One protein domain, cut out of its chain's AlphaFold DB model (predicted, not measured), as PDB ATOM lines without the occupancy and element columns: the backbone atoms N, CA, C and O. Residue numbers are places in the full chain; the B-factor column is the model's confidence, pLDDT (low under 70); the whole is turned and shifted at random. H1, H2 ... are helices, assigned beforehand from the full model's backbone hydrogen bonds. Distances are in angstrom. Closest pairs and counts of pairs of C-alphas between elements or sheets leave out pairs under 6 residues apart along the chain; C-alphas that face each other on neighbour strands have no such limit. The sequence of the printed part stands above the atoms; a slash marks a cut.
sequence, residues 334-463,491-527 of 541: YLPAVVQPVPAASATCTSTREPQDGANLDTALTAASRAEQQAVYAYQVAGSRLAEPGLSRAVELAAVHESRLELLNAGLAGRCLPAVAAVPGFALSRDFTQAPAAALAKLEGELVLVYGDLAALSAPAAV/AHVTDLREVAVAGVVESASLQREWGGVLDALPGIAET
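AT A GLANCE: This is residues 334 to 463 and 491 to 527 of the 541 residues of the protein "DUF4439 domain-containing protein" of Bacillus sp. SRB_336 (UniProt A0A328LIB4). Four long helices, H1, H2, H4 and H5, stand side by side as a bundle, loosely closed between H2 and H5, with little H3 at one end. Residues 334 to 360 and 415 to 430 run round the outside. The 167 printed residues hold five named helices, H1 to H5 in order, and no named strand: all helix, compact, radius of gyration of the C-alphas 16.0 A, spans 48 by 39 by 32 A.

HOW THE PARTS SIT: H1, residues 361 to 383, and H2, residues 390 to 414, touch as a hairpin, a shallow tilt of 22 degrees, opposite ways; their closest C-alphas, Gly 383 and Leu 391, are 4.6 A apart. H3, residues 431 to 434, touches H1, residues 378 to 382 alone. H4, residues 436 to 457, touches H1, closest C-alphas Leu 361 and Leu 457, 5.0 A. H5, residues 496 to 513, touches H4, closest C-alphas Ala 441 and Gln 511, 4.1 A. Every O i to N i+4 pair is within hydrogen-bond range in H1, H2, H4 and H5.

IN THESE COORDINATES: H1 begins at C-alpha 361 (230.287, 219.504, 204.342) and spans 32.1 A, H2 35.8 A, H4 31.7 A; H5, 25.2 A, ends at C-alpha 513 (241.806, 201.255, 224.475).

THE WHOLE: Residues 464 to 490 are cut out; C-alphas 463 and 491 are 15.2 A apart. The link H2 to H3 is long. Residues 337 to 346, 491 to 493 and 525 to 527 have pLDDT under 70.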
ATOM      1  N   TYR A 334     233.583 216.373 226.578       86.38
ATOM      2  CA  TYR A 334     233.641 215.506 225.407       86.38
ATOM      3  C   TYR A 334     233.962 214.035 225.757       86.38
ATOM      4  O   TYR A 334     234.200 213.248 224.847       86.38
ATOM      5  N   LEU A 335     234.018 213.649 227.048       83.62
ATOM      6  CA  LEU A 335     234.233 212.261 227.499       83.62
ATOM      7  C   LEU A 335     233.394 211.881 228.747       83.62
ATOM      8  O   LEU A 335     233.510 212.552 229.775       83.62
ATOM      9  N   PRO A 336     232.671 210.740 228.734       73.50
ATOM     10  CA  PRO A 336     232.242 210.019 227.535       73.50
ATOM     11  C   PRO A 336     231.286 210.915 226.741       73.50
ATOM     12  O   PRO A 336     230.434 211.582 227.336       73.50
ATOM     13  N   ALA A 337     231.434 210.974 225.419       66.56
ATOM     14  CA  ALA A 337     230.542 211.783 224.604       66.56
ATOM     15  C   ALA A 337     229.180 211.091 224.495       66.56
ATOM     16  O   ALA A 337     228.897 210.347 223.561       66.56
ATOM     17  N   VAL A 338     228.308 211.337 225.471       68.75
ATOM     18  CA  VAL A 338     226.900 210.962 225.348       68.75
ATOM     19  C   VAL A 338     226.248 211.983 224.432       68.75
ATOM     20  O   VAL A 338     225.770 213.031 224.868       68.75
ATOM     21  N   VAL A 339     226.266 211.687 223.138       66.56
ATOM     22  CA  VAL A 339     225.578 212.499 222.144       66.56
ATOM     23  C   VAL A 339     224.105 212.123 222.196       66.56
ATOM     24  O   VAL A 339     223.696 211.085 221.683       66.56
ATOM     25  N   GLN A 340     223.299 212.938 222.874       68.25
ATOM     26  CA  GLN A 340     221.857 212.742 222.821       68.25
ATOM     27  C   GLN A 340     221.342 213.185 221.451       68.25
ATOM     28  O   GLN A 340     221.728 214.262 220.990       68.25
ATOM     29  N   PRO A 341     220.456 212.403 220.810       61.53
ATOM     30  CA  PRO A 341     219.801 212.845 219.597       61.53
ATOM     31  C   PRO A 341     219.009 214.105 219.928       61.53
ATOM     32  O   PRO A 341     218.023 214.072 220.666       61.53
ATOM     33  N   VAL A 342     219.456 215.246 219.404       61.41
ATOM     34  CA  VAL A 342     218.604 216.426 219.401       61.41
ATOM     35  C   VAL A 342     217.442 216.097 218.477       61.41
ATOM     36  O   VAL A 342     217.698 215.666 217.349       61.41
ATOM     37  N   PRO A 343     216.181 216.269 218.913       62.31
ATOM     38  CA  PRO A 343     215.050 216.144 218.014       62.31
ATOM     39  C   PRO A 343     215.239 217.181 216.911       62.31
ATOM     40  O   PRO A 343     214.998 218.373 217.107       62.31
ATOM     41  N   ALA A 344     215.752 216.730 215.766       60.78
ATOM     42  CA  ALA A 344     215.905 217.576 214.607       60.78
ATOM     43  C   ALA A 344     214.501 218.066 214.272       60.78
ATOM     44  O   ALA A 344     213.596 217.256 214.049       60.78
ATOM     45  N   ALA A 345     214.303 219.386 214.272       65.94
ATOM     46  CA  ALA A 345     213.112 219.951 213.667       65.94
ATOM     47  C   ALA A 345     213.065 219.373 212.253       65.94
ATOM     48  O   ALA A 345     213.987 219.603 211.469       65.94
ATOM     49  N   SER A 346     212.068 218.531 211.981       66.19
ATOM     50  CA  SER A 346     211.987 217.769 210.744       66.19
ATOM     51  C   SER A 346     211.970 218.755 209.584       66.19
ATOM     52  O   SER A 346     210.954 219.410 209.332       66.19
ATOM     53  N   ALA A 347     213.125 218.911 208.932       78.38
ATOM     54  CA  ALA A 347     213.273 219.818 207.814       78.38
ATOM     55  C   ALA A 347     212.280 219.367 206.744       78.38
ATOM     56  O   ALA A 347     212.300 218.219 206.297       78.38
ATOM     57  N   THR A 348     211.355 220.249 206.374       85.81
ATOM     58  CA  THR A 348     210.357 219.931 205.354       85.81
ATOM     59  C   THR A 348     211.019 220.056 203.986       85.81
ATOM     60  O   THR A 348     210.949 221.091 203.327       85.81
ATOM     61  N   CYS A 349     211.731 219.008 203.584       91.44
ATOM     62  CA  CYS A 349     212.380 218.940 202.285       91.44
ATOM     63  C   CYS A 349     211.335 218.688 201.199       91.44
ATOM     64  O   CYS A 349     210.669 217.656 201.193       91.44
ATOM     65  N   THR A 350     211.200 219.614 200.249       92.75
ATOM     66  CA  THR A 350     210.314 219.430 199.085       92.75
ATOM     67  C   THR A 350     210.861 218.403 198.094       92.75
ATOM     68  O   THR A 350     210.103 217.816 197.327       92.75
ATOM     69  N   SER A 351     212.179 218.197 198.092       92.44
ATOM     70  CA  SER A 351     212.888 217.225 197.262       92.44
ATOM     71  C   SER A 351     214.248 216.900 197.872       92.44
ATOM     72  O   SER A 351     214.896 217.788 198.431       92.44
ATOM     73  N   THR A 352     214.705 215.660 197.712       93.75
ATOM     74  CA  THR A 352     216.079 215.264 198.042       93.75
ATOM     75  C   THR A 352     217.061 215.906 197.059       93.75
ATOM     76  O   THR A 352     216.828 215.912 195.851       93.75
ATOM     77  N   ARG A 353     218.154 216.460 197.579       94.31
ATOM     78  CA  ARG A 353     219.260 217.054 196.827       94.31
ATOM     79  C   ARG A 353     220.343 216.003 196.591       94.31
ATOM     80  O   ARG A 353     220.624 215.191 197.470       94.31
ATOM     81  N   GLU A 354     220.982 216.043 195.427       91.19
ATOM     82  CA  GLU A 354     222.198 215.262 195.189       91.19
ATOM     83  C   GLU A 354     223.389 215.868 195.960       91.19
ATOM     84  O   GLU A 354     223.529 217.099 195.987       91.19
ATOM     85  N   PRO A 355     224.248 215.041 196.586       88.38
ATOM     86  CA  PRO A 355     225.484 215.515 197.199       88.38
ATOM     87  C   PRO A 355     226.333 216.282 196.184       88.38
ATOM     88  O   PRO A 355     226.481 215.862 195.039       88.38
ATOM     89  N   GLN A 356     226.900 217.414 196.598       88.56
ATOM     90  CA  GLN A 356     227.826 218.146 195.739       88.56
ATOM     91  C   GLN A 356     229.182 217.449 195.717       88.56
ATOM     92  O   GLN A 356     229.713 217.103 196.770       88.56
ATOM     93  N   ASP A 357     229.785 217.321 194.538       88.06
ATOM     94  CA  ASP A 357     231.150 216.813 194.424       88.06
ATOM     95  C   ASP A 357     232.169 217.749 195.105       88.06
ATOM     96  O   ASP A 357     232.011 218.973 195.151       88.06
ATOM     97  N   GLY A 358     233.260 217.167 195.611       91.38
ATOM     98  CA  GLY A 358     234.397 217.891 196.189       91.38
ATOM     99  C   GLY A 358     234.467 217.876 197.721       91.38
ATOM    100  O   GLY A 358     233.700 217.197 198.401       91.38
ATOM    101  N   ALA A 359     235.439 218.616 198.263       92.88
ATOM    102  CA  ALA A 359     235.698 218.723 199.700       92.88
ATOM    103  C   ALA A 359     234.750 219.744 200.348       92.88
ATOM    104  O   ALA A 359     235.096 220.909 200.536       92.88
ATOM    105  N   ASN A 360     233.529 219.307 200.637       94.75
ATOM    106  CA  ASN A 360     232.485 220.117 201.256       94.75
ATOM    107  C   ASN A 360     231.806 219.351 202.406       94.75
ATOM    108  O   ASN A 360     232.033 218.155 202.597       94.75
ATOM    109  N   LEU A 361     230.978 220.061 203.179       94.69
ATOM    110  CA  LEU A 361     230.287 219.504 204.342       94.69
ATOM    111  C   LEU A 361     229.395 218.305 203.996       94.69
ATOM    112  O   LEU A 361     229.358 217.343 204.755       94.69
ATOM    113  N   ASP A 362     228.698 218.342 202.860       95.75
ATOM    114  CA  ASP A 362     227.772 217.281 202.457       95.75
ATOM    115  C   ASP A 362     228.548 215.972 202.192       95.75
ATOM    116  O   ASP A 362     228.159 214.902 202.675       95.75
ATOM    117  N   THR A 363     229.703 216.066 201.521       96.19
ATOM    118  CA  THR A 363     230.628 214.939 201.309       96.19
ATOM    119  C   THR A 363     231.199 214.417 202.626       96.19
ATOM    120  O   THR A 363     231.212 213.205 202.841       96.19
ATOM    121  N   ALA A 364     231.642 215.300 203.525       96.44
ATOM    122  CA  ALA A 364     232.216 214.898 204.810       96.44
ATOM    123  C   ALA A 364     231.185 214.228 205.728       96.44
ATOM    124  O   ALA A 364     231.483 213.213 206.353       96.44
ATOM    125  N   LEU A 365     229.951 214.739 205.763       96.56
ATOM    126  CA  LEU A 365     228.860 214.158 206.542       96.56
ATOM    127  C   LEU A 365     228.435 212.785 206.002       96.56
ATOM    128  O   LEU A 365     228.212 211.849 206.773       96.56
ATOM    129  N   THR A 366     228.378 212.641 204.676       96.94
ATOM    130  CA  THR A 366     228.109 211.350 204.025       96.94
ATOM    131  C   THR A 366     229.234 210.351 204.309       96.94
ATOM    132  O   THR A 366     228.966 209.188 204.615       96.94
ATOM    133  N   ALA A 367     230.494 210.797 204.250       97.31
ATOM    134  CA  ALA A 367     231.656 209.972 204.568       97.31
ATOM    135  C   ALA A 367     231.645 209.511 206.034       97.31
ATOM    136  O   ALA A 367     231.830 208.323 206.280       97.31
ATOM    137  N   ALA A 368     231.349 210.410 206.980       97.75
ATOM    138  CA  ALA A 368     231.202 210.082 208.399       97.75
ATOM    139  C   ALA A 368     230.088 209.062 208.637       97.75
ATOM    140  O   ALA A 368     230.318 208.042 209.276       97.75
ATOM    141  N   SER A 369     228.913 209.274 208.040       97.69
ATOM    142  CA  SER A 369     227.791 208.333 208.146       97.69
ATOM    143  C   SER A 369     228.170 206.946 207.607       97.69
ATOM    144  O   SER A 369     227.898 205.925 208.229       97.69
ATOM    145  N   ARG A 370     228.866 206.877 206.467       97.94
ATOM    146  CA  ARG A 370     229.331 205.597 205.913       97.94
ATOM    147  C   ARG A 370     230.399 204.931 206.785       97.94
ATOM    148  O   ARG A 370     230.393 203.707 206.901       97.94
ATOM    149  N   ALA A 371     231.305 205.710 207.370       98.19
ATOM    150  CA  ALA A 371     232.349 205.194 208.246       98.19
ATOM    151  C   ALA A 371     231.761 204.635 209.553       98.19
ATOM    152  O   ALA A 371     232.132 203.535 209.949       98.19
ATOM    153  N   GLU A 372     230.772 205.308 210.152       98.12
ATOM    154  CA  GLU A 372     230.037 204.794 211.318       98.12
ATOM    155  C   GLU A 372     229.278 203.502 210.989       98.12
ATOM    156  O   GLU A 372     229.343 202.532 211.739       98.12
ATOM    157  N   GLN A 373     228.634 203.420 209.821       98.19
ATOM    158  CA  GLN A 373     227.997 202.179 209.372       98.19
ATOM    159  C   GLN A 373     229.000 201.024 209.223       98.19
ATOM    160  O   GLN A 373     228.715 199.892 209.622       98.19
ATOM    161  N   GLN A 374     230.184 201.301 208.668       98.25
ATOM    162  CA  GLN A 374     231.269 200.323 208.607       98.25
ATOM    163  C   GLN A 374     231.748 199.939 210.010       98.25
ATOM    164  O   GLN A 374     232.044 198.765 210.235       98.25
ATOM    165  N   ALA A 375     231.801 200.890 210.945       98.19
ATOM    166  CA  ALA A 375     232.214 200.641 212.317       98.19
ATOM    167  C   ALA A 375     231.240 199.719 213.051       98.19
ATOM    168  O   ALA A 375     231.684 198.710 213.594       98.19
ATOM    169  N   VAL A 376     229.928 199.967 212.968       98.00
ATOM    170  CA  VAL A 376     228.894 199.071 213.520       98.00
ATOM    171  C   VAL A 376     229.110 197.634 213.036       98.00
ATOM    172  O   VAL A 376     229.223 196.711 213.846       98.00
ATOM    173  N   TYR A 377     229.257 197.443 211.722       98.00
ATOM    174  CA  TYR A 377     229.500 196.120 211.144       98.00
ATOM    175  C   TYR A 377     230.824 195.503 211.628       98.00
ATOM    176  O   TYR A 377     230.880 194.330 211.997       98.00
ATOM    177  N   ALA A 378     231.901 196.287 211.652       97.94
ATOM    178  CA  ALA A 378     233.219 195.827 212.067       97.94
ATOM    179  C   ALA A 378     233.263 195.412 213.545       97.94
ATOM    180  O   ALA A 378     233.849 194.374 213.854       97.94
ATOM    181  N   TYR A 379     232.606 196.156 214.438       98.19
ATOM    182  CA  TYR A 379     232.487 195.813 215.856       98.19
ATOM    183  C   TYR A 379     231.676 194.539 216.079       98.19
ATOM    184  O   TYR A 379     232.097 193.683 216.856       98.19
ATOM    185  N   GLN A 380     230.569 194.357 215.355       97.00
ATOM    186  CA  GLN A 380     229.782 193.120 215.414       97.00
ATOM    187  C   GLN A 380     230.611 191.903 214.969       97.00
ATOM    188  O   GLN A 380     230.622 190.866 215.639       97.00
ATOM    189  N   VAL A 381     231.366 192.032 213.870       96.81
ATOM    190  CA  VAL A 381     232.240 190.956 213.376       96.81
ATOM    191  C   VAL A 381     233.397 190.690 214.344       96.81
ATOM    192  O   VAL A 381     233.647 189.531 214.687       96.81
ATOM    193  N   ALA A 382     234.091 191.736 214.801       96.44
ATOM    194  CA  ALA A 382     235.221 191.625 215.724       96.44
ATOM    195  C   ALA A 382     234.801 191.047 217.079       96.44
ATOM    196  O   ALA A 382     235.523 190.213 217.625       96.44
ATOM    197  N   GLY A 383     233.624 191.432 217.584       95.50
ATOM    198  CA  GLY A 383     233.058 190.944 218.840       95.50
ATOM    199  C   GLY A 383     233.037 189.421 218.890       95.50
ATOM    200  O   GLY A 383     233.585 188.837 219.818       95.50
ATOM    201  N   SER A 384     232.567 188.765 217.821       95.88
ATOM    202  CA  SER A 384     232.538 187.292 217.715       95.88
ATOM    203  C   SER A 384     233.912 186.597 217.801       95.88
ATOM    204  O   SER A 384     233.985 185.371 217.909       95.88
ATOM    205  N   ARG A 385     235.008 187.357 217.704       96.88
ATOM    206  CA  ARG A 385     236.399 186.876 217.731       96.88
ATOM    207  C   ARG A 385     237.158 187.296 218.986       96.88
ATOM    208  O   ARG A 385     238.275 186.826 219.190       96.88
ATOM    209  N   LEU A 386     236.589 188.181 219.799       97.62
ATOM    210  CA  LEU A 386     237.187 188.641 221.044       97.62
ATOM    211  C   LEU A 386     236.758 187.727 222.199       97.62
ATOM    212  O   LEU A 386     235.636 187.238 222.244       97.62
ATOM    213  N   ALA A 387     237.667 187.503 223.147       97.31
ATOM    214  CA  ALA A 387     237.324 186.910 224.436       97.31
ATOM    215  C   ALA A 387     236.787 187.991 225.386       97.31
ATOM    216  O   ALA A 387     237.016 189.184 225.168       97.31
ATOM    217  N   GLU A 388     236.126 187.590 226.469       96.88
ATOM    218  CA  GLU A 388     235.768 188.528 227.534       96.88
ATOM    219  C   GLU A 388     237.019 189.110 228.221       96.88
ATOM    220  O   GLU A 388     238.013 188.395 228.385       96.88
ATOM    221  N   PRO A 389     237.011 190.401 228.619       96.50
ATOM    222  CA  PRO A 389     235.892 191.361 228.569       96.50
ATOM    223  C   PRO A 389     235.698 192.078 227.211       96.50
ATOM    224  O   PRO A 389     234.855 192.965 227.080       96.50
ATOM    225  N   GLY A 390     236.516 191.759 226.203       96.56
ATOM    226  CA  GLY A 390     236.533 192.453 224.913       96.56
ATOM    227  C   GLY A 390     235.275 192.241 224.069       96.56
ATOM    228  O   GLY A 390     234.859 193.171 223.384       96.56
ATOM    229  N   LEU A 391     234.649 191.060 224.134       97.25
ATOM    230  CA  LEU A 391     233.373 190.788 223.457       97.25
ATOM    231  C   LEU A 391     232.268 191.718 223.969       97.25
ATOM    232  O   LEU A 391     231.694 192.463 223.176       97.25
ATOM    233  N   SER A 392     232.010 191.716 225.281       97.00
ATOM    234  CA  SER A 392     230.985 192.578 225.885       97.00
ATOM    235  C   SER A 392     231.227 194.052 225.560       97.00
ATOM    236  O   SER A 392     230.304 194.776 225.184       97.00
ATOM    237  N   ARG A 393     232.492 194.484 225.610       97.19
ATOM    238  CA  ARG A 393     232.880 195.850 225.253       97.19
ATOM    239  C   ARG A 393     232.629 196.178 223.778       97.19
ATOM    240  O   ARG A 393     232.151 197.266 223.473       97.19
ATOM    241  N   ALA A 394     232.922 195.259 222.860       97.19
ATOM    242  CA  ALA A 394     232.678 195.462 221.433       97.19
ATOM    243  C   ALA A 394     231.178 195.572 221.107       97.19
ATOM    244  O   ALA A 394     230.803 196.383 220.262       97.19
ATOM    245  N   VAL A 395     230.324 194.802 221.791       97.44
ATOM    246  CA  VAL A 395     228.859 194.886 221.646       97.44
ATOM    247  C   VAL A 395     228.335 196.237 222.135       97.44
ATOM    248  O   VAL A 395     227.547 196.872 221.437       97.44
ATOM    249  N   GLU A 396     228.802 196.706 223.295       96.12
ATOM    250  CA  GLU A 396     228.456 198.035 223.812       96.12
ATOM    251  C   GLU A 396     228.840 199.133 222.809       96.12
ATOM    252  O   GLU A 396     228.015 199.973 222.453       96.12
ATOM    253  N   LEU A 397     230.076 199.097 222.300       96.56
ATOM    254  CA  LEU A 397     230.566 200.096 221.354       96.56
ATOM    255  C   LEU A 397     229.835 200.046 220.008       96.56
ATOM    256  O   LEU A 397     229.590 201.102 219.428       96.56
ATOM    257  N   ALA A 398     229.404 198.869 219.540       97.25
ATOM    258  CA  ALA A 398     228.572 198.767 218.340       97.25
ATOM    259  C   ALA A 398     227.275 199.589 218.468       97.25
ATOM    260  O   ALA A 398     226.934 200.327 217.544       97.25
ATOM    261  N   ALA A 399     226.596 199.527 219.620       95.38
ATOM    262  CA  ALA A 399     225.383 200.312 219.876       95.38
ATOM    263  C   ALA A 399     225.666 201.824 219.951       95.38
ATOM    264  O   ALA A 399     224.856 202.650 219.518       95.38
ATOM    265  N   VAL A 400     226.840 202.202 220.465       94.50
ATOM    266  CA  VAL A 400     227.281 203.600 220.477       94.50
ATOM    267  C   VAL A 400     227.505 204.118 219.046       94.50
ATOM    268  O   VAL A 400     227.012 205.195 218.709       94.50
ATOM    269  N   HIS A 401     228.184 203.353 218.183       96.69
ATOM    270  CA  HIS A 401     228.361 203.711 216.767       96.69
ATOM    271  C   HIS A 401     227.029 203.756 216.004       96.69
ATOM    272  O   HIS A 401     226.816 204.643 215.179       96.69
ATOM    273  N   GLU A 402     226.084 202.864 216.311       96.38
ATOM    274  CA  GLU A 402     224.743 202.884 215.714       96.38
ATOM    275  C   GLU A 402     223.983 204.167 216.079       96.38
ATOM    276  O   GLU A 402     223.462 204.854 215.199       96.38
ATOM    277  N   SER A 403     224.036 204.573 217.350       93.50
ATOM    278  CA  SER A 403     223.447 205.841 217.805       93.50
ATOM    279  C   SER A 403     224.058 207.055 217.084       93.50
ATOM    280  O   SER A 403     223.356 208.009 216.736       93.50
ATOM    281  N   ARG A 404     225.370 207.034 216.805       94.69
ATOM    282  CA  ARG A 404     226.026 208.091 216.012       94.69
ATOM    283  C   ARG A 404     225.617 208.055 214.547       94.69
ATOM    284  O   ARG A 404     225.395 209.117 213.964       94.69
ATOM    285  N   LEU A 405     225.501 206.871 213.949       95.75
ATOM    286  CA  LEU A 405     225.026 206.710 212.577       95.75
ATOM    287  C   LEU A 405     223.630 207.321 212.398       95.75
ATOM    288  O   LEU A 405     223.402 208.049 211.430       95.75
ATOM    289  N   GLU A 406     222.711 207.065 213.330       93.81
ATOM    290  CA  GLU A 406     221.371 207.659 213.324       93.81
ATOM    291  C   GLU A 406     221.427 209.188 213.356       93.81
ATOM    292  O   GLU A 406     220.776 209.854 212.547       93.81
ATOM    293  N   LEU A 407     222.258 209.755 214.234       92.19
ATOM    294  CA  LEU A 407     222.434 211.199 214.341       92.19
ATOM    295  C   LEU A 407     223.012 211.821 213.064       92.19
ATOM    296  O   LEU A 407     222.525 212.858 212.605       92.19
ATOM    297  N   LEU A 408     224.040 211.210 212.473       94.50
ATOM    298  CA  LEU A 408     224.647 211.714 211.240       94.50
ATOM    299  C   LEU A 408     223.667 211.614 210.058       94.50
ATOM    300  O   LEU A 408     223.557 212.561 209.274       94.50
ATOM    301  N   ASN A 409     222.877 210.537 209.980       95.19
ATOM    302  CA  ASN A 409     221.801 210.391 208.996       95.19
ATOM    303  C   ASN A 409     220.668 211.409 209.209       95.19
ATOM    304  O   ASN A 409     220.143 211.947 208.232       95.19
ATOM    305  N   ALA A 410     220.318 211.737 210.456       92.50
ATOM    306  CA  ALA A 410     219.402 212.838 210.752       92.50
ATOM    307  C   ALA A 410     219.985 214.187 210.293       92.50
ATOM    308  O   ALA A 410     219.264 215.021 209.741       92.50
ATOM    309  N   GLY A 411     221.302 214.373 210.431       92.38
ATOM    310  CA  GLY A 411     222.035 215.503 209.862       92.38
ATOM    311  C   GLY A 411     221.930 215.577 208.333       92.38
ATOM    312  O   GLY A 411     221.680 216.656 207.795       92.38
ATOM    313  N   LEU A 412     222.068 214.447 207.626       94.56
ATOM    314  CA  LEU A 412     221.864 214.373 206.171       94.56
ATOM    315  C   LEU A 412     220.428 214.766 205.803       94.56
ATOM    316  O   LEU A 412     220.225 215.632 204.948       94.56
ATOM    317  N   ALA A 413     219.436 214.209 206.501       93.38
ATOM    318  CA  ALA A 413     218.025 214.509 206.276       93.38
ATOM    319  C   ALA A 413     217.696 215.993 206.517       93.38
ATOM    320  O   ALA A 413     217.010 216.610 205.703       93.38
ATOM    321  N   GLY A 414     218.248 216.601 207.573       91.88
ATOM    322  CA  GLY A 414     218.107 218.034 207.858       91.88
ATOM    323  C   GLY A 414     218.663 218.940 206.754       91.88
ATOM    324  O   GLY A 414     218.230 220.081 206.604       91.88
ATOM    325  N   ARG A 415     219.589 218.422 205.938       92.75
ATOM    326  CA  ARG A 415     220.174 219.095 204.767       92.75
ATOM    327  C   ARG A 415     219.526 218.667 203.447       92.75
ATOM    328  O   ARG A 415     220.032 219.005 202.377       92.75
ATOM    329  N   CYS A 416     218.413 217.936 203.515       95.56
ATOM    330  CA  CYS A 416     217.715 217.350 202.375       95.56
ATOM    331  C   CYS A 416     218.586 216.412 201.526       95.56
ATOM    332  O   CYS A 416     218.354 216.283 200.327       95.56
ATOM    333  N   LEU A 417     219.575 215.754 202.130       95.50
ATOM    334  CA  LEU A 417     220.403 214.728 201.497       95.50
ATOM    335  C   LEU A 417     219.839 213.333 201.808       95.50
ATOM    336  O   LEU A 417     219.176 213.154 202.834       95.50
ATOM    337  N   PRO A 418     220.074 212.332 200.942       95.56
ATOM    338  CA  PRO A 418     219.682 210.965 201.248       95.56
ATOM    339  C   PRO A 418     220.512 210.431 202.421       95.56
ATOM    340  O   PRO A 418     221.722 210.649 202.476       95.56
ATOM    341  N   ALA A 419     219.874 209.700 203.337       95.88
ATOM    342  CA  ALA A 419     220.593 208.917 204.338       95.88
ATOM    343  C   ALA A 419     221.481 207.864 203.653       95.88
ATOM    344  O   ALA A 419     221.177 207.403 202.546       95.88
ATOM    345  N   VAL A 420     222.567 207.459 204.315       96.62
ATOM    346  CA  VAL A 420     223.424 206.394 203.785       96.62
ATOM    347  C   VAL A 420     222.635 205.089 203.757       96.62
ATOM    348  O   VAL A 420     222.111 204.638 204.773       96.62
ATOM    349  N   ALA A 421     222.539 204.485 202.571       95.75
ATOM    350  CA  ALA A 421     221.812 203.238 202.389       95.75
ATOM    351  C   ALA A 421     222.433 202.107 203.223       95.75
ATOM    352  O   ALA A 421     223.655 201.983 203.314       95.75
ATOM    353  N   ALA A 422     221.583 201.252 203.796       94.69
ATOM    354  CA  ALA A 422     222.013 200.024 204.453       94.69
ATOM    355  C   ALA A 422     222.821 199.150 203.479       94.69
ATOM    356  O   ALA A 422     222.299 198.725 202.446       94.69
ATOM    357  N   VAL A 423     224.091 198.888 203.793       95.75
ATOM    358  CA  VAL A 423     224.923 197.947 203.034       95.75
ATOM    359  C   VAL A 423     224.830 196.577 203.715       95.75
ATOM    360  O   VAL A 423     225.023 196.508 204.926       95.75
ATOM    361  N   PRO A 424     224.562 195.478 202.981       93.19
ATOM    362  CA  PRO A 424     224.392 194.151 203.583       93.19
ATOM    363  C   PRO A 424     225.669 193.594 204.234       93.19
ATOM    364  O   PRO A 424     225.600 192.647 205.008       93.19
ATOM    365  N   GLY A 425     226.836 194.158 203.915       94.94
ATOM    366  CA  GLY A 425     228.097 193.834 204.567       94.94
ATOM    367  C   GLY A 425     229.265 194.627 203.995       94.94
ATOM    368  O   GLY A 425     229.218 195.101 202.857       94.94
ATOM    369  N   PHE A 426     230.333 194.750 204.780       97.00
ATOM    370  CA  PHE A 426     231.582 195.377 204.358       97.00
ATOM    371  C   PHE A 426     232.671 194.326 204.156       97.00
ATOM    372  O   PHE A 426     232.789 193.361 204.914       97.00
ATOM    373  N   ALA A 427     233.504 194.529 203.135       96.44
ATOM    374  CA  ALA A 427     234.741 193.776 203.002       96.44
ATOM    375  C   ALA A 427     235.733 194.279 204.062       96.44
ATOM    376  O   ALA A 427     236.281 195.372 203.932       96.44
ATOM    377  N   LEU A 428     235.935 193.494 205.119       95.31
ATOM    378  CA  LEU A 428     236.907 193.795 206.172       95.31
ATOM    379  C   LEU A 428     238.275 193.204 205.825       95.31
ATOM    380  O   LEU A 428     238.372 192.202 205.111       95.31
ATOM    381  N   SER A 429     239.344 193.816 206.344       94.81
ATOM    382  CA  SER A 429     240.680 193.235 206.206       94.81
ATOM    383  C   SER A 429     240.761 191.897 206.942       94.81
ATOM    384  O   SER A 429     240.022 191.627 207.893       94.81
ATOM    385  N   ARG A 430     241.710 191.051 206.530       95.00
ATOM    386  CA  ARG A 430     241.979 189.770 207.200       95.00
ATOM    387  C   ARG A 430     242.331 189.953 208.683       95.00
ATOM    388  O   ARG A 430     242.071 189.051 209.481       95.00
ATOM    389  N   ASP A 431     242.855 191.116 209.060       94.06
ATOM    390  CA  ASP A 431     243.283 191.429 210.426       94.06
ATOM    391  C   ASP A 431     242.131 191.340 211.433       94.06
ATOM    392  O   ASP A 431     242.357 190.920 212.562       94.06
ATOM    393  N   PHE A 432     240.884 191.600 211.021       95.44
ATOM    394  CA  PHE A 432     239.703 191.436 211.883       95.44
ATOM    395  C   PHE A 432     239.501 189.999 212.381       95.44
ATOM    396  O   PHE A 432     238.854 189.779 213.402       95.44
ATOM    397  N   THR A 433     240.067 189.013 211.683       93.00
ATOM    398  CA  THR A 433     240.034 187.606 212.108       93.00
ATOM    399  C   THR A 433     241.283 187.175 212.873       93.00
ATOM    400  O   THR A 433     241.201 186.255 213.679       93.00
ATOM    401  N   GLN A 434     242.434 187.811 212.627       96.12
ATOM    402  CA  GLN A 434     243.726 187.407 213.198       96.12
ATOM    403  C   GLN A 434     244.089 188.190 214.463       96.12
ATOM    404  O   GLN A 434     244.650 187.629 215.399       96.12
ATOM    405  N   ALA A 435     243.771 189.481 214.480       97.31
ATOM    406  CA  ALA A 435     244.074 190.419 215.547       97.31
ATOM    407  C   ALA A 435     242.922 191.440 215.673       97.31
ATOM    408  O   ALA A 435     243.115 192.621 215.377       97.31
ATOM    409  N   PRO A 436     241.717 191.005 216.103       97.62
ATOM    410  CA  PRO A 436     240.511 191.838 216.099       97.62
ATOM    411  C   PRO A 436     240.683 193.155 216.863       97.62
ATOM    412  O   PRO A 436     240.274 194.193 216.360       97.62
ATOM    413  N   ALA A 437     241.356 193.148 218.018       97.50
ATOM    414  CA  ALA A 437     241.633 194.374 218.770       97.50
ATOM    415  C   ALA A 437     242.504 195.361 217.973       97.50
ATOM    416  O   ALA A 437     242.154 196.527 217.847       97.50
ATOM    417  N   ALA A 438     243.594 194.901 217.352       97.25
ATOM    418  CA  ALA A 438     244.442 195.770 216.534       97.25
ATOM    419  C   ALA A 438     243.702 196.305 215.294       97.25
ATOM    420  O   ALA A 438     243.903 197.452 214.895       97.25
ATOM    421  N   ALA A 439     242.823 195.494 214.699       97.56
ATOM    422  CA  ALA A 439     241.985 195.909 213.580       97.56
ATOM    423  C   ALA A 439     240.951 196.973 213.993       97.56
ATOM    424  O   ALA A 439     240.794 197.966 213.281       97.56
ATOM    425  N   LEU A 440     240.315 196.817 215.163       98.00
ATOM    426  CA  LEU A 440     239.447 197.840 215.753       98.00
ATOM    427  C   LEU A 440     240.230 199.116 216.070       98.00
ATOM    428  O   LEU A 440     239.795 200.197 215.699       98.00
ATOM    429  N   ALA A 441     241.429 199.005 216.646       97.56
ATOM    430  CA  ALA A 441     242.277 200.165 216.900       97.56
ATOM    431  C   ALA A 441     242.579 200.959 215.616       97.56
ATOM    432  O   ALA A 441     242.540 202.188 215.612       97.56
ATOM    433  N   LYS A 442     242.858 200.263 214.508       97.19
ATOM    434  CA  LYS A 442     243.083 200.901 213.207       97.19
ATOM    435  C   LYS A 442     241.821 201.582 212.672       97.19
ATOM    436  O   LYS A 442     241.911 202.714 212.210       97.19
ATOM    437  N   LEU A 443     240.674 200.906 212.738       97.75
ATOM    438  CA  LEU A 443     239.380 201.463 212.334       97.75
ATOM    439  C   LEU A 443     239.064 202.755 213.101       97.75
ATOM    440  O   LEU A 443     238.668 203.744 212.493       97.75
ATOM    441  N   GLU A 444     239.297 202.773 214.412       98.00
ATOM    442  CA  GLU A 444     239.126 203.975 215.231       98.00
ATOM    443  C   GLU A 444     240.059 205.113 214.796       98.00
ATOM    444  O   GLU A 444     239.647 206.268 214.712       98.00
ATOM    445  N   GLY A 445     241.300 204.790 214.424       96.56
ATOM    446  CA  GLY A 445     242.213 205.756 213.814       96.56
ATOM    447  C   GLY A 445     241.700 206.318 212.481       96.56
ATOM    448  O   GLY A 445     241.876 207.502 212.204       96.56
ATOM    449  N   GLU A 446     241.022 205.509 211.663       97.19
ATOM    450  CA  GLU A 446     240.375 205.975 210.427       97.19
ATOM    451  C   GLU A 446     239.169 206.885 210.730       97.19
ATOM    452  O   GLU A 446     239.014 207.927 210.086       97.19
ATOM    453  N   LEU A 447     238.365 206.564 211.750       97.44
ATOM    454  CA  LEU A 447     237.252 207.411 212.202       97.44
ATOM    455  C   LEU A 447     237.726 208.775 212.710       97.44
ATOM    456  O   LEU A 447     237.109 209.793 212.386       97.44
ATOM    457  N   VAL A 448     238.858 208.830 213.418       96.94
ATOM    458  CA  VAL A 448     239.500 210.094 213.817       96.94
ATOM    459  C   VAL A 448     239.739 211.008 212.608       96.94
ATOM    460  O   VAL A 448     239.507 212.216 212.700       96.94
ATOM    461  N   LEU A 449     240.178 210.462 211.467       96.25
ATOM    462  CA  LEU A 449     240.398 211.234 210.236       96.25
ATOM    463  C   LEU A 449     239.086 211.784 209.676       96.25
ATOM    464  O   LEU A 449     238.991 212.978 209.383       96.25
ATOM    465  N   VAL A 450     238.067 210.931 209.578       97.38
ATOM    466  CA  VAL A 450     236.766 211.294 209.007       97.38
ATOM    467  C   VAL A 450     236.050 212.338 209.869       97.38
ATOM    468  O   VAL A 450     235.536 213.329 209.345       97.38
ATOM    469  N   TYR A 451     236.077 212.182 211.194       97.25
ATOM    470  CA  TYR A 451     235.543 213.184 212.111       97.25
ATOM    471  C   TYR A 451     236.362 214.475 212.115       97.25
ATOM    472  O   TYR A 451     235.787 215.559 212.217       97.25
ATOM    473  N   GLY A 452     237.681 214.394 211.934       96.00
ATOM    474  CA  GLY A 452     238.526 215.570 211.742       96.00
ATOM    475  C   GLY A 452     238.112 216.385 210.512       96.00
ATOM    476  O   GLY A 452     238.010 217.610 210.588       96.00
ATOM    477  N   ASP A 453     237.820 215.728 209.391       96.12
ATOM    478  CA  ASP A 453     237.354 216.400 208.173       96.12
ATOM    479  C   ASP A 453     235.946 216.983 208.339       96.12
ATOM    480  O   ASP A 453     235.689 218.118 207.923       96.12
ATOM    481  N   LEU A 454     235.051 216.261 209.019       96.50
ATOM    482  CA  LEU A 454     233.732 216.782 209.369       96.50
ATOM    483  C   LEU A 454     233.837 218.018 210.276       96.50
ATOM    484  O   LEU A 454     233.128 218.999 210.047       96.50
ATOM    485  N   ALA A 455     234.748 218.018 211.252       95.69
ATOM    486  CA  ALA A 455     235.003 219.169 212.114       95.69
ATOM    487  C   ALA A 455     235.550 220.362 211.318       95.69
ATOM    488  O   ALA A 455     235.116 221.484 211.549       95.69
ATOM    489  N   ALA A 456     236.445 220.138 210.349       95.06
ATOM    490  CA  ALA A 456     236.977 221.202 209.492       95.06
ATOM    491  C   ALA A 456     235.904 221.860 208.608       95.06
ATOM    492  O   ALA A 456     235.939 223.073 208.390       95.06
ATOM    493  N   LEU A 457     234.977 221.063 208.068       95.75
ATOM    494  CA  LEU A 457     234.023 221.503 207.043       95.75
ATOM    495  C   LEU A 457     232.652 221.904 207.604       95.75
ATOM    496  O   LEU A 457     231.871 222.548 206.903       95.75
ATOM    497  N   SER A 458     232.347 221.551 208.855       94.94
ATOM    498  CA  SER A 458     231.119 221.985 209.531       94.94
ATOM    499  C   SER A 458     231.148 223.480 209.824       94.94
ATOM    500  O   SER A 458     232.211 224.036 210.089       94.94
ATOM    501  N   ALA A 459     229.992 224.142 209.842       93.19
ATOM    502  CA  ALA A 459     229.927 225.526 210.309       93.19
ATOM    503  C   ALA A 459     230.380 225.620 211.783       93.19
ATOM    504  O   ALA A 459     230.131 224.678 212.545       93.19
ATOM    505  N   PRO A 460     231.045 226.715 212.193       91.00
ATOM    506  CA  PRO A 460     231.267 227.010 213.604       91.00
ATOM    507  C   PRO A 460     229.938 227.003 214.360       91.00
ATOM    508  O   PRO A 460     228.929 227.496 213.843       91.00
ATOM    509  N   ALA A 461     229.925 226.458 215.575       87.25
ATOM    510  CA  ALA A 461     228.761 226.605 216.437       87.25
ATOM    511  C   ALA A 461     228.549 228.091 216.744       87.25
ATOM    512  O   ALA A 461     229.511 228.837 216.960       87.25
ATOM    513  N   ALA A 462     227.288 228.522 216.794       83.44
ATOM    514  CA  ALA A 462     226.985 229.849 217.304       83.44
ATOM    515  C   ALA A 462     227.524 229.946 218.737       83.44
ATOM    516  O   ALA A 462     227.344 229.018 219.529       83.44
ATOM    517  N   VAL A 463     228.185 231.060 219.070       76.44
ATOM    518  CA  VAL A 463     228.688 231.294 220.427       76.44
ATOM    519  C   VAL A 463     227.500 231.210 221.380       76.44
ATOM    520  O   VAL A 463     226.678 232.127 221.452       76.44
ATOM    521  N   ALA A 491     227.055 216.734 228.228       52.69
ATOM    522  CA  ALA A 491     227.005 217.918 227.395       52.69
ATOM    523  C   ALA A 491     225.994 217.654 226.272       52.69
ATOM    524  O   ALA A 491     226.093 216.662 225.554       52.69
ATOM    525  N   HIS A 492     224.980 218.513 226.162       56.34
ATOM    526  CA  HIS A 492     224.023 218.434 225.071       56.34
ATOM    527  C   HIS A 492     224.702 218.944 223.807       56.34
ATOM    528  O   HIS A 492     224.822 220.151 223.586       56.34
ATOM    529  N   VAL A 493     225.162 217.995 223.004       58.84
ATOM    530  CA  VAL A 493     225.750 218.249 221.699       58.84
ATOM    531  C   VAL A 493     224.622 218.537 220.717       58.84
ATOM    532  O   VAL A 493     223.870 217.631 220.366       58.84
ATOM    533  N   THR A 494     224.467 219.795 220.297       70.81
ATOM    534  CA  THR A 494     223.379 220.182 219.372       70.81
ATOM    535  C   THR A 494     223.834 220.410 217.946       70.81
ATOM    536  O   THR A 494     223.015 220.345 217.032       70.81
ATOM    537  N   ASP A 495     225.128 220.658 217.754       88.31
ATOM    538  CA  ASP A 495     225.660 221.128 216.484       88.31
ATOM    539  C   ASP A 495     226.597 220.085 215.875       88.31
ATOM    540  O   ASP A 495     227.378 219.433 216.568       88.31
ATOM    541  N   LEU A 496     226.560 219.951 214.548       92.00
ATOM    542  CA  LEU A 496     227.322 218.929 213.823       92.00
ATOM    543  C   LEU A 496     228.836 219.005 214.078       92.00
ATOM    544  O   LEU A 496     229.520 217.985 214.124       92.00
ATOM    545  N   ARG A 497     229.362 220.215 214.292       94.12
ATOM    546  CA  ARG A 497     230.768 220.420 214.644       94.12
ATOM    547  C   ARG A 497     231.104 219.884 216.034       94.12
ATOM    548  O   ARG A 497     232.167 219.304 216.214       94.12
ATOM    549  N   GLU A 498     230.204 220.040 216.995       92.88
ATOM    550  CA  GLU A 498     230.371 219.513 218.350       92.88
ATOM    551  C   GLU A 498     230.309 217.970 218.338       92.88
ATOM    552  O   GLU A 498     231.150 217.329 218.969       92.88
ATOM    553  N   VAL A 499     229.432 217.374 217.510       93.38
ATOM    554  CA  VAL A 499     229.417 215.918 217.229       93.38
ATOM    555  C   VAL A 499     230.756 215.461 216.657       93.38
ATOM    556  O   VAL A 499     231.306 214.456 217.099       93.38
ATOM    557  N   ALA A 500     231.303 216.201 215.692       95.06
ATOM    558  CA  ALA A 500     232.569 215.853 215.062       95.06
ATOM    559  C   ALA A 500     233.751 215.930 216.041       95.06
ATOM    560  O   ALA A 500     234.560 215.008 216.096       95.06
ATOM    561  N   VAL A 501     233.834 216.986 216.860       95.38
ATOM    562  CA  VAL A 501     234.878 217.125 217.893       95.38
ATOM    563  C   VAL A 501     234.783 215.995 218.920       95.38
ATOM    564  O   VAL A 501     235.801 215.382 219.246       95.38
ATOM    565  N   ALA A 502     233.574 215.672 219.385       94.31
ATOM    566  CA  ALA A 502     233.336 214.532 220.264       94.31
ATOM    567  C   ALA A 502     233.765 213.201 219.620       94.31
ATOM    568  O   ALA A 502     234.467 212.414 220.255       94.31
ATOM    569  N   GLY A 503     233.427 212.990 218.344       95.06
ATOM    570  CA  GLY A 503     233.828 211.816 217.568       95.06
ATOM    571  C   GLY A 503     235.348 211.660 217.455       95.06
ATOM    572  O   GLY A 503     235.856 210.558 217.653       95.06
ATOM    573  N   VAL A 504     236.095 212.753 217.231       96.25
ATOM    574  CA  VAL A 504     237.575 212.734 217.240       96.25
ATOM    575  C   VAL A 504     238.110 212.284 218.601       96.25
ATOM    576  O   VAL A 504     238.987 211.420 218.663       96.25
ATOM    577  N   VAL A 505     237.601 212.872 219.689       95.88
ATOM    578  CA  VAL A 505     238.072 212.585 221.052       95.88
ATOM    579  C   VAL A 505     237.819 211.126 221.421       95.88
ATOM    580  O   VAL A 505     238.711 210.452 221.946       95.88
ATOM    581  N   GLU A 506     236.613 210.640 221.149       95.50
ATOM    582  CA  GLU A 506     236.208 209.296 221.529       95.50
ATOM    583  C   GLU A 506     236.897 208.229 220.684       95.50
ATOM    584  O   GLU A 506     237.489 207.317 221.260       95.50
ATOM    585  N   SER A 507     236.942 208.395 219.359       96.62
ATOM    586  CA  SER A 507     237.613 207.434 218.473       96.62
ATOM    587  C   SER A 507     239.106 207.328 218.814       96.62
ATOM    588  O   SER A 507     239.649 206.237 218.961       96.62
ATOM    589  N   ALA A 508     239.788 208.447 219.095       96.44
ATOM    590  CA  ALA A 508     241.187 208.412 219.539       96.44
ATOM    591  C   ALA A 508     241.365 207.726 220.912       96.44
ATOM    592  O   ALA A 508     242.381 207.072 221.173       96.44
ATOM    593  N   SER A 509     240.389 207.862 221.815       95.38
ATOM    594  CA  SER A 509     240.392 207.135 223.087       95.38
ATOM    595  C   SER A 509     240.226 205.628 222.870       95.38
ATOM    596  O   SER A 509     241.003 204.850 223.429       95.38
ATOM    597  N   LEU A 510     239.269 205.221 222.029       96.12
ATOM    598  CA  LEU A 510     239.001 203.821 221.690       96.12
ATOM    599  C   LEU A 510     240.173 203.181 220.943       96.12
ATOM    600  O   LEU A 510     240.565 202.061 221.266       96.12
ATOM    601  N   GLN A 511     240.830 203.914 220.039       96.94
ATOM    602  CA  GLN A 511     242.062 203.467 219.386       96.94
ATOM    603  C   GLN A 511     243.122 203.054 220.415       96.94
ATOM    604  O   GLN A 511     243.725 201.988 220.285       96.94
ATOM    605  N   ARG A 512     243.334 203.861 221.466       95.81
ATOM    606  CA  ARG A 512     244.262 203.518 222.559       95.81
ATOM    607  C   ARG A 512     243.747 202.384 223.442       95.81
ATOM    608  O   ARG A 512     244.559 201.591 223.913       95.81
ATOM    609  N   GLU A 513     242.442 202.329 223.699       96.00
ATOM    610  CA  GLU A 513     241.806 201.255 224.475       96.00
ATOM    611  C   GLU A 513     242.066 199.889 223.828       96.00
ATOM    612  O   GLU A 513     242.490 198.954 224.506       96.00
ATOM    613  N   TRP A 514     241.949 199.816 222.503       97.50
ATOM    614  CA  TRP A 514     242.232 198.622 221.710       97.50
ATOM    615  C   TRP A 514     243.730 198.344 221.479       97.50
ATOM    616  O   TRP A 514     244.090 197.427 220.738       97.50
ATOM    617  N   GLY A 515     244.622 199.099 222.130       96.12
ATOM    618  CA  GLY A 515     246.075 198.905 222.068       96.12
ATOM    619  C   GLY A 515     246.762 199.558 220.867       96.12
ATOM    620  O   GLY A 515     247.942 199.302 220.628       96.12
ATOM    621  N   GLY A 516     246.055 200.405 220.118       95.81
ATOM    622  CA  GLY A 516     246.624 201.199 219.038       95.81
ATOM    623  C   GLY A 516     247.558 202.299 219.534       95.81
ATOM    624  O   GLY A 516     247.430 202.828 220.644       95.81
ATOM    625  N   VAL A 517     248.490 202.679 218.665       91.75
ATOM    626  CA  VAL A 517     249.283 203.900 218.819       91.75
ATOM    627  C   VAL A 517     248.546 205.019 218.092       91.75
ATOM    628  O   VAL A 517     248.027 204.803 217.002       91.75
ATOM    629  N   LEU A 518     248.469 206.199 218.710       87.44
ATOM    630  CA  LEU A 518     247.970 207.382 218.016       87.44
ATOM    631  C   LEU A 518     249.073 207.887 217.097       87.44
ATOM    632  O   LEU A 518     250.105 208.351 217.587       87.44
ATOM    633  N   ASP A 519     248.837 207.812 215.794       84.75
ATOM    634  CA  ASP A 519     249.618 208.568 214.824       84.75
ATOM    635  C   ASP A 519     249.353 210.075 214.989       84.75
ATOM    636  O   ASP A 519     248.514 210.504 215.794       84.75
ATOM    637  N   ALA A 520     250.085 210.904 214.242       82.75
ATOM    638  CA  ALA A 520     249.847 212.341 214.234       82.75
ATOM    639  C   ALA A 520     248.376 212.616 213.882       82.75
ATOM    640  O   ALA A 520     247.919 212.326 212.777       82.75
ATOM    641  N   LEU A 521     247.625 213.159 214.846       84.81
ATOM    642  CA  LEU A 521     246.206 213.424 214.652       84.81
ATOM    643  C   LEU A 521     246.007 214.400 213.477       84.81
ATOM    644  O   LEU A 521     246.800 215.333 213.288       84.81
ATOM    645  N   PRO A 522     244.937 214.219 212.693       75.50
ATOM    646  CA  PRO A 522     244.711 214.951 211.458       75.50
ATOM    647  C   PRO A 522     244.782 216.466 211.682       75.50
ATOM    648  O   PRO A 522     244.019 217.037 212.447       75.50
ATOM    649  N   GLY A 523     245.653 217.150 210.934       76.62
ATOM    650  CA  GLY A 523     245.798 218.620 210.977       76.62
ATOM    651  C   GLY A 523     247.018 219.081 211.773       76.62
ATOM    652  O   GLY A 523     247.441 220.228 211.648       76.62
ATOM    653  N   ILE A 524     247.639 218.167 212.511       78.19
ATOM    654  CA  ILE A 524     248.994 218.310 213.024       78.19
ATOM    655  C   ILE A 524     249.882 217.674 211.952       78.19
ATOM    656  O   ILE A 524     249.782 216.476 211.718       78.19
ATOM    657  N   ALA A 525     250.634 218.484 211.203       61.38
ATOM    658  CA  ALA A 525     251.375 217.997 210.042       61.38
ATOM    659  C   ALA A 525     252.201 216.748 210.392       61.38
ATOM    660  O   ALA A 525     252.986 216.772 211.341       61.38
ATOM    661  N   GLU A 526     252.092 215.699 209.573       57.28
ATOM    662  CA  GLU A 526     253.211 214.788 209.367       57.28
ATOM    663  C   GLU A 526     254.296 215.633 208.702       57.28
ATOM    664  O   GLU A 526     254.410 215.694 207.476       57.28
ATOM    665  N   THR A 527     255.064 216.390 209.487       46.88
ATOM    666  CA  THR A 527     256.363 216.842 209.012       46.88
ATOM    667  C   THR A 527     257.074 215.562 208.654       46.88
ATOM    668  O   THR A 527     257.422 214.811 209.561       46.88
TER     669      THR A 527